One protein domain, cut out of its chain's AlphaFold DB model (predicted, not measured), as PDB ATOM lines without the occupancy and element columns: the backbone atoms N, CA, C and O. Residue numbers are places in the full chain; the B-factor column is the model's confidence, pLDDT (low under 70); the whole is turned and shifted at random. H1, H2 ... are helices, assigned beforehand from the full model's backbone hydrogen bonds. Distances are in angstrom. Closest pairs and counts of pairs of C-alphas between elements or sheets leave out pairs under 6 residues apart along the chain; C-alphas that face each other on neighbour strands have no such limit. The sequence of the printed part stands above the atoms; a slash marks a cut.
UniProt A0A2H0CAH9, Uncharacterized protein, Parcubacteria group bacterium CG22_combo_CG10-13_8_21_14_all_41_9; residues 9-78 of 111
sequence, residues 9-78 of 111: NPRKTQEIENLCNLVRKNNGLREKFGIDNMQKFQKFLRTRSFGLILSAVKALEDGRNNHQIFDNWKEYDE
ATOM      1  N   ASN A   9     291.541 192.219 283.696       77.19
ATOM      2  CA  ASN A   9     292.365 191.243 284.382       77.19
ATOM      3  C   ASN A   9     293.371 190.680 283.355       77.19
ATOM      4  O   ASN A   9     292.952 189.990 282.413       77.19
ATOM      5  N   PRO A  10     294.679 190.977 283.491       84.50
ATOM      6  CA  PRO A  10     295.675 190.568 282.504       84.50
ATOM      7  C   PRO A  10     295.811 189.043 282.448       84.50
ATOM      8  O   PRO A  10     295.924 188.483 281.362       84.50
ATOM      9  N   ARG A  11     295.675 188.351 283.589       87.75
ATOM     10  CA  ARG A  11     295.703 186.879 283.646       87.75
ATOM     11  C   ARG A  11     294.521 186.265 282.903       87.75
ATOM     12  O   ARG A  11     294.704 185.346 282.119       87.75
ATOM     13  N   LYS A  12     293.312 186.811 283.083       88.25
ATOM     14  CA  LYS A  12     292.132 186.356 282.326       88.25
ATOM     15  C   LYS A  12     292.330 186.542 280.823       88.25
ATOM     16  O   LYS A  12     291.958 185.668 280.053       88.25
ATOM     17  N   THR A  13     292.907 187.671 280.415       89.44
ATOM     18  CA  THR A  13     293.191 187.946 278.999       89.44
ATOM     19  C   THR A  13     294.149 186.906 278.416       89.44
ATOM     20  O   THR A  13     293.845 186.352 277.363       89.44
ATOM     21  N   GLN A  14     295.222 186.569 279.137       93.31
ATOM     22  CA  GLN A  14     296.175 185.540 278.720       93.31
ATOM     23  C   GLN A  14     295.519 184.162 278.558       93.31
ATOM     24  O   GLN A  14     295.713 183.510 277.538       93.31
ATOM     25  N   GLU A  15     294.698 183.730 279.520       93.31
ATOM     26  CA  GLU A  15     294.023 182.425 279.433       93.31
ATOM     27  C   GLU A  15     293.023 182.357 278.271       93.31
ATOM     28  O   GLU A  15     292.890 181.328 277.613       93.31
ATOM     29  N   ILE A  16     292.348 183.469 277.963       93.38
ATOM     30  CA  ILE A  16     291.488 183.566 276.778       93.38
ATOM     31  C   ILE A  16     292.316 183.393 275.499       93.38
ATOM     32  O   ILE A  16     291.901 182.675 274.591       93.38
ATOM     33  N   GLU A  17     293.476 184.043 275.411       94.25
ATOM     34  CA  GLU A  17     294.367 183.919 274.254       94.25
ATOM     35  C   GLU A  17     294.928 182.502 274.114       94.25
ATOM     36  O   GLU A  17     294.930 181.957 273.008       94.25
ATOM     37  N   ASN A  18     295.324 181.875 275.224       94.88
ATOM     38  CA  ASN A  18     295.769 180.483 275.257       94.88
ATOM     39  C   ASN A  18     294.673 179.547 274.734       94.88
ATOM     40  O   ASN A  18     294.924 178.761 273.819       94.88
ATOM     41  N   LEU A  19     293.441 179.691 275.234       94.00
ATOM     42  CA  LEU A  19     292.306 178.885 274.793       94.00
ATOM     43  C   LEU A  19     292.020 179.070 273.296       94.00
ATOM     44  O   LEU A  19     291.897 178.089 272.564       94.00
ATOM     45  N   CYS A  20     291.977 180.315 272.812       94.38
ATOM     46  CA  CYS A  20     291.797 180.603 271.388       94.38
ATOM     47  C   CYS A  20     292.917 179.995 270.527       94.38
ATOM     48  O   CYS A  20     292.652 179.498 269.432       94.38
ATOM     49  N   ASN A  21     294.165 180.011 271.002       94.81
ATOM     50  CA  ASN A  21     295.293 179.413 270.292       94.81
ATOM     51  C   ASN A  21     295.195 177.884 270.230       94.81
ATOM     52  O   ASN A  21     295.456 177.311 269.172       94.81
ATOM     53  N   LEU A  22     294.792 177.227 271.322       93.81
ATOM     54  CA  LEU A  22     294.574 175.777 271.362       93.81
ATOM     55  C   LEU A  22     293.456 175.354 270.401       93.81
ATOM     56  O   LEU A  22     293.647 174.448 269.591       93.81
ATOM     57  N   VAL A  23     292.331 176.075 270.409       92.62
ATOM     58  CA  VAL A  23     291.222 175.842 269.472       92.62
ATOM     59  C   VAL A  23     291.655 176.101 268.026       92.62
ATOM     60  O   VAL A  23     291.351 175.308 267.141       92.62
ATOM     61  N   ARG A  24     292.419 177.171 267.756       91.75
ATOM     62  CA  ARG A  24     292.915 177.476 266.403       91.75
ATOM     63  C   ARG A  24     293.793 176.355 265.847       91.75
ATOM     64  O   ARG A  24     293.664 176.037 264.668       91.75
ATOM     65  N   LYS A  25     294.664 175.779 266.682       92.12
ATOM     66  CA  LYS A  25     295.569 174.679 266.312       92.12
ATOM     67  C   LYS A  25     294.843 173.345 266.100       92.12
ATOM     68  O   LYS A  25     295.403 172.460 265.465       92.12
ATOM     69  N   ASN A  26     293.618 173.197 266.602       89.56
ATOM     70  CA  ASN A  26     292.858 171.956 266.543       89.56
ATOM     71  C   ASN A  26     291.636 172.107 265.620       89.56
ATOM     72  O   ASN A  26     290.554 172.504 266.051       89.56
ATOM     73  N   ASN A  27     291.808 171.779 264.331       88.31
ATOM     74  CA  ASN A  27     290.729 171.861 263.335       88.31
ATOM     75  C   ASN A  27     289.492 171.044 263.745       88.31
ATOM     76  O   ASN A  27     288.377 171.534 263.595       88.31
ATOM     77  N   GLY A  28     289.684 169.860 264.339       89.06
ATOM     78  CA  GLY A  28     288.581 169.003 264.779       89.06
ATOM     79  C   GLY A  28     287.725 169.640 265.876       89.06
ATOM     80  O   GLY A  28     286.509 169.471 265.879       89.06
ATOM     81  N   LEU A  29     288.324 170.432 266.774       88.69
ATOM     82  CA  LEU A  29     287.566 171.224 267.749       88.69
ATOM     83  C   LEU A  29     286.729 172.310 267.074       88.69
ATOM     84  O   LEU A  29     285.568 172.490 267.436       88.69
ATOM     85  N   ARG A  30     287.299 173.026 266.097       90.56
ATOM     86  CA  ARG A  30     286.565 174.091 265.400       90.56
ATOM     87  C   ARG A  30     285.364 173.538 264.650       90.56
ATOM     88  O   ARG A  30     284.278 174.079 264.799       90.56
ATOM     89  N   GLU A  31     285.548 172.446 263.917       89.62
ATOM     90  CA  GLU A  31     284.478 171.804 263.149       89.62
ATOM     91  C   GLU A  31     283.405 171.207 264.068       89.62
ATOM     92  O   GLU A  31     282.218 171.463 263.886       89.62
ATOM     93  N   LYS A  32     283.801 170.480 265.121       89.00
ATOM     94  CA  LYS A  32     282.860 169.833 266.054       89.00
ATOM     95  C   LYS A  32     281.953 170.829 266.788       89.00
ATOM     96  O   LYS A  32     280.802 170.506 267.115       89.00
ATOM     97  N   PHE A  33     282.484 172.009 267.100       88.00
ATOM     98  CA  PHE A  33     281.799 173.027 267.894       88.00
ATOM     99  C   PHE A  33     281.395 174.279 267.100       88.00
ATOM    100  O   PHE A  33     280.909 175.225 267.712       88.00
ATOM    101  N   GLY A  34     281.557 174.292 265.771       88.00
ATOM    102  CA  GLY A  34     281.159 175.421 264.918       88.00
ATOM    103  C   GLY A  34     281.883 176.725 265.265       88.00
ATOM    104  O   GLY A  34     281.273 177.788 265.350       88.00
ATOM    105  N   ILE A  35     283.184 176.659 265.566       91.25
ATOM    106  CA  ILE A  35     283.976 177.840 265.945       91.25
ATOM    107  C   ILE A  35     284.604 178.450 264.688       91.25
ATOM    108  O   ILE A  35     285.817 178.376 264.474       91.25
ATOM    109  N   ASP A  36     283.761 179.071 263.864       87.75
ATOM    110  CA  ASP A  36     284.177 179.672 262.590       87.75
ATOM    111  C   ASP A  36     284.715 181.095 262.776       87.75
ATOM    112  O   ASP A  36     285.665 181.524 262.117       87.75
ATOM    113  N   ASN A  37     284.146 181.835 263.733       89.25
ATOM    114  CA  ASN A  37     284.544 183.205 264.034       89.25
ATOM    115  C   ASN A  37     285.266 183.299 265.385       89.25
ATOM    116  O   ASN A  37     284.655 183.436 266.449       89.25
ATOM    117  N   MET A  38     286.599 183.319 265.330       91.00
ATOM    118  CA  MET A  38     287.444 183.394 266.525       91.00
ATOM    119  C   MET A  38     287.266 184.700 267.317       91.00
ATOM    120  O   MET A  38     287.445 184.706 268.533       91.00
ATOM    121  N   GLN A  39     286.890 185.808 266.668       89.69
ATOM    122  CA  GLN A  39     286.615 187.065 267.372       89.69
ATOM    123  C   GLN A  39     285.311 186.975 268.174       89.69
ATOM    124  O   GLN A  39     285.266 187.421 269.325       89.69
ATOM    125  N   LYS A  40     284.268 186.354 267.604       89.69
ATOM    126  CA  LYS A  40     283.001 186.076 268.302       89.69
ATOM    127  C   LYS A  40     283.240 185.138 269.486       89.69
ATOM    128  O   LYS A  40     282.806 185.443 270.597       89.69
ATOM    129  N   PHE A  41     284.028 184.082 269.284       92.88
ATOM    130  CA  PHE A  41     284.429 183.166 270.350       92.88
ATOM    131  C   PHE A  41     285.209 183.876 271.464       92.88
ATOM    132  O   PHE A  41     284.876 183.757 272.642       92.88
ATOM    133  N   GLN A  42     286.184 184.721 271.119       91.56
ATOM    134  CA  GLN A  42     286.932 185.500 272.105       91.56
ATOM    135  C   GLN A  42     286.025 186.463 272.894       91.56
ATOM    136  O   GLN A  42     286.197 186.622 274.105       91.56
ATOM    137  N   LYS A  43     285.047 187.103 272.234       90.19
ATOM    138  CA  LYS A  43     284.052 187.966 272.892       90.19
ATOM    139  C   LYS A  43     283.191 187.165 273.872       90.19
ATOM    140  O   LYS A  43     283.003 187.618 274.998       90.19
ATOM    141  N   PHE A  44     282.748 185.973 273.480       91.81
ATOM    142  CA  PHE A  44     282.053 185.033 274.357       91.81
ATOM    143  C   PHE A  44     282.901 184.665 275.582       91.81
ATOM    144  O   PHE A  44     282.432 184.780 276.710       91.81
ATOM    145  N   LEU A  45     284.177 184.315 275.410       92.25
ATOM    146  CA  LEU A  45     285.039 183.949 276.540       92.25
ATOM    147  C   LEU A  45     285.207 185.096 277.550       92.25
ATOM    148  O   LEU A  45     285.301 184.860 278.755       92.25
ATOM    149  N   ARG A  46     285.181 186.358 277.099       90.56
ATOM    150  CA  ARG A  46     285.257 187.522 277.998       90.56
ATOM    151  C   ARG A  46     284.067 187.616 278.954       90.56
ATOM    152  O   ARG A  46     284.269 188.103 280.070       90.56
ATOM    153  N   THR A  47     282.887 187.123 278.571       89.00
ATOM    154  CA  THR A  47     281.683 187.114 279.425       89.00
ATOM    155  C   THR A  47     281.650 185.937 280.407       89.00
ATOM    156  O   THR A  47     280.854 185.944 281.341       89.00
ATOM    157  N   ARG A  48     282.539 184.944 280.256       89.88
ATOM    158  CA  ARG A  48     282.619 183.768 281.138       89.88
ATOM    159  C   ARG A  48     283.503 184.010 282.363       89.88
ATOM    160  O   ARG A  48     284.342 184.916 282.379       89.88
ATOM    161  N   SER A  49     283.305 183.221 283.421       90.75
ATOM    162  CA  SER A  49     284.115 183.314 284.642       90.75
ATOM    163  C   SER A  49     285.551 182.848 284.382       90.75
ATOM    164  O   SER A  49     285.796 181.975 283.551       90.75
ATOM    165  N   PHE A  50     286.522 183.430 285.094       89.44
ATOM    166  CA  PHE A  50     287.936 183.075 284.920       89.44
ATOM    167  C   PHE A  50     288.211 181.589 285.196       89.44
ATOM    168  O   PHE A  50     288.910 180.952 284.415       89.44
ATOM    169  N   GLY A  51     287.609 181.021 286.248       91.19
ATOM    170  CA  GLY A  51     287.762 179.602 286.578       91.19
ATOM    171  C   GLY A  51     287.299 178.667 285.457       91.19
ATOM    172  O   GLY A  51     287.975 177.684 285.179       91.19
ATOM    173  N   LEU A  52     286.210 179.004 284.755       92.19
ATOM    174  CA  LEU A  52     285.712 178.195 283.637       92.19
ATOM    175  C   LEU A  52     286.686 178.193 282.451       92.19
ATOM    176  O   LEU A  52     286.881 177.162 281.813       92.19
ATOM    177  N   ILE A  53     287.307 179.342 282.171       93.06
ATOM    178  CA  ILE A  53     288.301 179.495 281.101       93.06
ATOM    179  C   ILE A  53     289.564 178.706 281.451       93.06
ATOM    180  O   ILE A  53     290.038 177.927 280.632       93.06
ATOM    181  N   LEU A  54     290.070 178.856 282.679       93.69
ATOM    182  CA  LEU A  54     291.272 178.158 283.138       93.69
ATOM    183  C   LEU A  54     291.095 176.632 283.103       93.69
ATOM    184  O   LEU A  54     291.985 175.916 282.649       93.69
ATOM    185  N   SER A  55     289.941 176.126 283.545       93.19
ATOM    186  CA  SER A  55     289.631 174.693 283.467       93.19
ATOM    187  C   SER A  55     289.560 174.191 282.024       93.19
ATOM    188  O   SER A  55     290.027 173.089 281.747       93.19
ATOM    189  N   ALA A  56     289.044 175.007 281.099       93.81
ATOM    190  CA  ALA A  56     288.996 174.656 279.683       93.81
ATOM    191  C   ALA A  56     290.390 174.572 279.052       93.81
ATOM    192  O   ALA A  56     290.655 173.633 278.306       93.81
ATOM    193  N   VAL A  57     291.279 175.523 279.364       94.19
ATOM    194  CA  VAL A  57     292.677 175.503 278.899       94.19
ATOM    195  C   VAL A  57     293.357 174.218 279.357       94.19
ATOM    196  O   VAL A  57     293.830 173.461 278.515       94.19
ATOM    197  N   LYS A  58     293.295 173.908 280.658       93.56
ATOM    198  CA  LYS A  58     293.878 172.676 281.212       93.56
ATOM    199  C   LYS A  58     293.297 171.415 280.579       93.56
ATOM    200  O   LYS A  58     294.039 170.513 280.222       93.56
ATOM    201  N   ALA A  59     291.976 171.354 280.401       93.19
ATOM    202  CA  ALA A  59     291.338 170.209 279.761       93.19
ATOM    203  C   ALA A  59     291.873 169.985 278.338       93.19
ATOM    204  O   ALA A  59     292.183 168.851 277.985       93.19
ATOM    205  N   LEU A  60     292.036 171.050 277.549       92.19
ATOM    206  CA  LEU A  60     292.612 170.948 276.209       92.19
ATOM    207  C   LEU A  60     294.098 170.571 276.219       92.19
ATOM    208  O   LEU A  60     294.518 169.794 275.364       92.19
ATOM    209  N   GLU A  61     294.884 171.100 277.158       91.31
ATOM    210  CA  GLU A  61     296.291 170.715 277.344       91.31
ATOM    211  C   GLU A  61     296.427 169.228 277.706       91.31
ATOM    212  O   GLU A  61     297.310 168.551 277.184       91.31
ATOM    213  N   ASP A  62     295.488 168.690 278.492       92.00
ATOM    214  CA  ASP A  62     295.376 167.261 278.817       92.00
ATOM    215  C   ASP A  62     294.835 166.404 277.646       92.00
ATOM    216  O   ASP A  62     294.620 165.200 277.800       92.00
ATOM    217  N   GLY A  63     294.529 166.999 276.487       86.81
ATOM    218  CA  GLY A  63     293.947 166.305 275.330       86.81
ATOM    219  C   GLY A  63     292.444 166.007 275.440       86.81
ATOM    220  O   GLY A  63     291.892 165.259 274.628       86.81
ATOM    221  N   ARG A  64     291.745 166.588 276.422       88.19
ATOM    222  CA  ARG A  64     290.296 166.431 276.617       88.19
ATOM    223  C   ARG A  64     289.530 167.503 275.848       88.19
ATOM    224  O   ARG A  64     289.423 168.650 276.265       88.19
ATOM    225  N   ASN A  65     288.909 167.084 274.750       82.88
ATOM    226  CA  ASN A  65     288.174 167.965 273.834       82.88
ATOM    227  C   ASN A  65     286.717 168.257 274.247       82.88
ATOM    228  O   ASN A  65     286.035 169.024 273.575       82.88
ATOM    229  N   ASN A  66     286.217 167.630 275.314       78.31
ATOM    230  CA  ASN A  66     284.856 167.834 275.807       78.31
ATOM    231  C   ASN A  66     284.927 168.653 277.100       78.31
ATOM    232  O   ASN A  66     285.401 168.156 278.121       78.31
ATOM    233  N   HIS A  67     284.489 169.909 277.048       91.00
ATOM    234  CA  HIS A  67     284.450 170.800 278.205       91.00
ATOM    235  C   HIS A  67     283.225 171.712 278.117       91.00
ATOM    236  O   HIS A  67     282.904 172.206 277.038       91.00
ATOM    237  N   GLN A  68     282.616 172.017 279.266       91.56
ATOM    238  CA  GLN A  68     281.372 172.792 279.383       91.56
ATOM    239  C   GLN A  68     281.415 174.154 278.665       91.56
ATOM    240  O   GLN A  68     280.395 174.692 278.252       91.56
ATOM    241  N   ILE A  69     282.606 174.735 278.497       92.56
ATOM    242  CA  ILE A  69     282.759 176.013 277.791       92.56
ATOM    243  C   ILE A  69     282.339 175.930 276.317       92.56
ATOM    244  O   ILE A  69     281.898 176.935 275.765       92.56
ATOM    245  N   PHE A  70     282.477 174.753 275.698       92.00
ATOM    246  CA  PHE A  70     282.114 174.514 274.306       92.00
ATOM    247  C   PHE A  70     280.622 174.223 274.142       92.00
ATOM    248  O   PHE A  70     280.025 174.666 273.164       92.00
ATOM    249  N   ASP A  71     280.006 173.563 275.122       90.06
ATOM    250  CA  ASP A  71     278.553 173.371 275.157       90.06
ATOM    251  C   ASP A  71     277.851 174.726 275.328       90.06
ATOM    252  O   ASP A  71     277.018 175.110 274.511       90.06
ATOM    253  N   ASN A  72     278.327 175.540 276.279       91.62
ATOM    254  CA  ASN A  72     277.864 176.916 276.467       91.62
ATOM    255  C   ASN A  72     278.079 177.793 275.219       91.62
ATOM    256  O   ASN A  72     277.373 178.786 275.039       91.62
ATOM    257  N   TRP A  73     279.110 177.503 274.411       91.81
ATOM    258  CA  TRP A  73     279.353 178.212 273.153       91.81
ATOM    259  C   TRP A  73     278.279 177.877 272.126       91.81
ATOM    260  O   TRP A  73     277.747 178.811 271.541       91.81
ATOM    261  N   LYS A  74     277.928 176.596 271.948       86.12
ATOM    262  CA  LYS A  74     276.848 176.198 271.034       86.12
ATOM    263  C   LYS A  74     275.537 176.881 271.399       86.12
ATOM    264  O   LYS A  74     274.969 177.567 270.559       86.12
ATOM    265  N   GLU A  75     275.152 176.822 272.673       87.19
ATOM    266  CA  GLU A  75     273.948 177.508 273.153       87.19
ATOM    267  C   GLU A  75     274.021 179.025 272.915       87.19
ATOM    268  O   GLU A  75     273.039 179.652 272.528       87.19
ATOM    269  N   TYR A  76     275.185 179.648 273.137       86.50
ATOM    270  CA  TYR A  76     275.357 181.075 272.871       86.50
ATOM    271  C   TYR A  76     275.257 181.404 271.384       86.50
ATOM    272  O   TYR A  76     274.655 182.415 271.046       86.50
ATOM    273  N   ASP A  77     275.868 180.601 270.516       83.12
ATOM    274  CA  ASP A  77     275.908 180.837 269.078       83.12
ATOM    275  C   ASP A  77     274.517 180.693 268.450       83.12
ATOM    276  O   ASP A  77     274.115 181.575 267.692       83.12
ATOM    277  N   GLU A  78     273.755 179.678 268.868       81.62
ATOM    278  CA  GLU A  78     272.370 179.424 268.443       81.62
ATOM    279  C   GLU A  78     271.406 180.533 268.881       81.62
ATOM    280  O   GLU A  78     270.520 180.931 268.128       81.62
TER     281      GLU A  78
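AT A GLANCE: This is residues 9 to 78 of the 111 residues of an uncharacterized protein of Parcubacteria group bacterium CG22_combo_CG10-13_8_21_14_all_41_9 (UniProt A0A2H0CAH9). Five helices make a compact, crossed cluster: H1, the longest, and H5 lie on opposite sides, with H2, H3 and H4 in a triangle round the space between them. H2 turns the corner at the last residues of H1. The printed part has 70 residues, with H1 to H5 in chain order and no named strand; the class is all helix. The radius of gyration of the C-alphas is 10.8 A, and the spans are 29 by 26 by 18 A.

HOW THE PARTS SIT: H1, residues 10 to 25, touches H4, residues 50 to 61, at a shallow tilt of 34 degrees, only just short of steep, the same way; the closest C-alphas, of Leu 19 and Val 57, are 5.3 A apart. With residues 16 to 20 alone H1 touches H3, residues 38 to 47, opposite ways; the closest C-alphas are those of Ile 16 and Leu 45, 6.5 A. With residues 23 to 24 alone H1 only just touches H2, residues 27 to 33, only at the corner, with 3 pairs of C-alphas within 8 A; the closest are those of Val 23 and Leu 29, 6.1 A. H2 touches H5, residues 68 to 78, at a steep tilt of 66 degrees; the C-alphas of Phe 33 and Phe 70 are closest, 6.6 A. H4 touches H5 with residues 52 to 56 alone, closest at the C-alphas of Ala 56 and Ile 69, 6.7 A. H1 and H5 are apart. Every O i to N i+4 pair is within hydrogen-bond range in H1, H2, H4 and H5, and 5 of 6 in H3.

IN THESE COORDINATES: H1 starts at C-alpha 10, (295.675, 190.568, 282.504), and is 22.7 A long; H2 is 10.1 A, H3 14.6 A and H4 16.7 A. H5, 15.6 A, ends at C-alpha 78, (272.370, 179.424, 268.443).

THE WHOLE: The C-alphas farthest apart, of Asn 9 and Gly 28, are 29.9 A apart. The printed part has no cut and no long link, and no printed residue is under 70 in pLDDT.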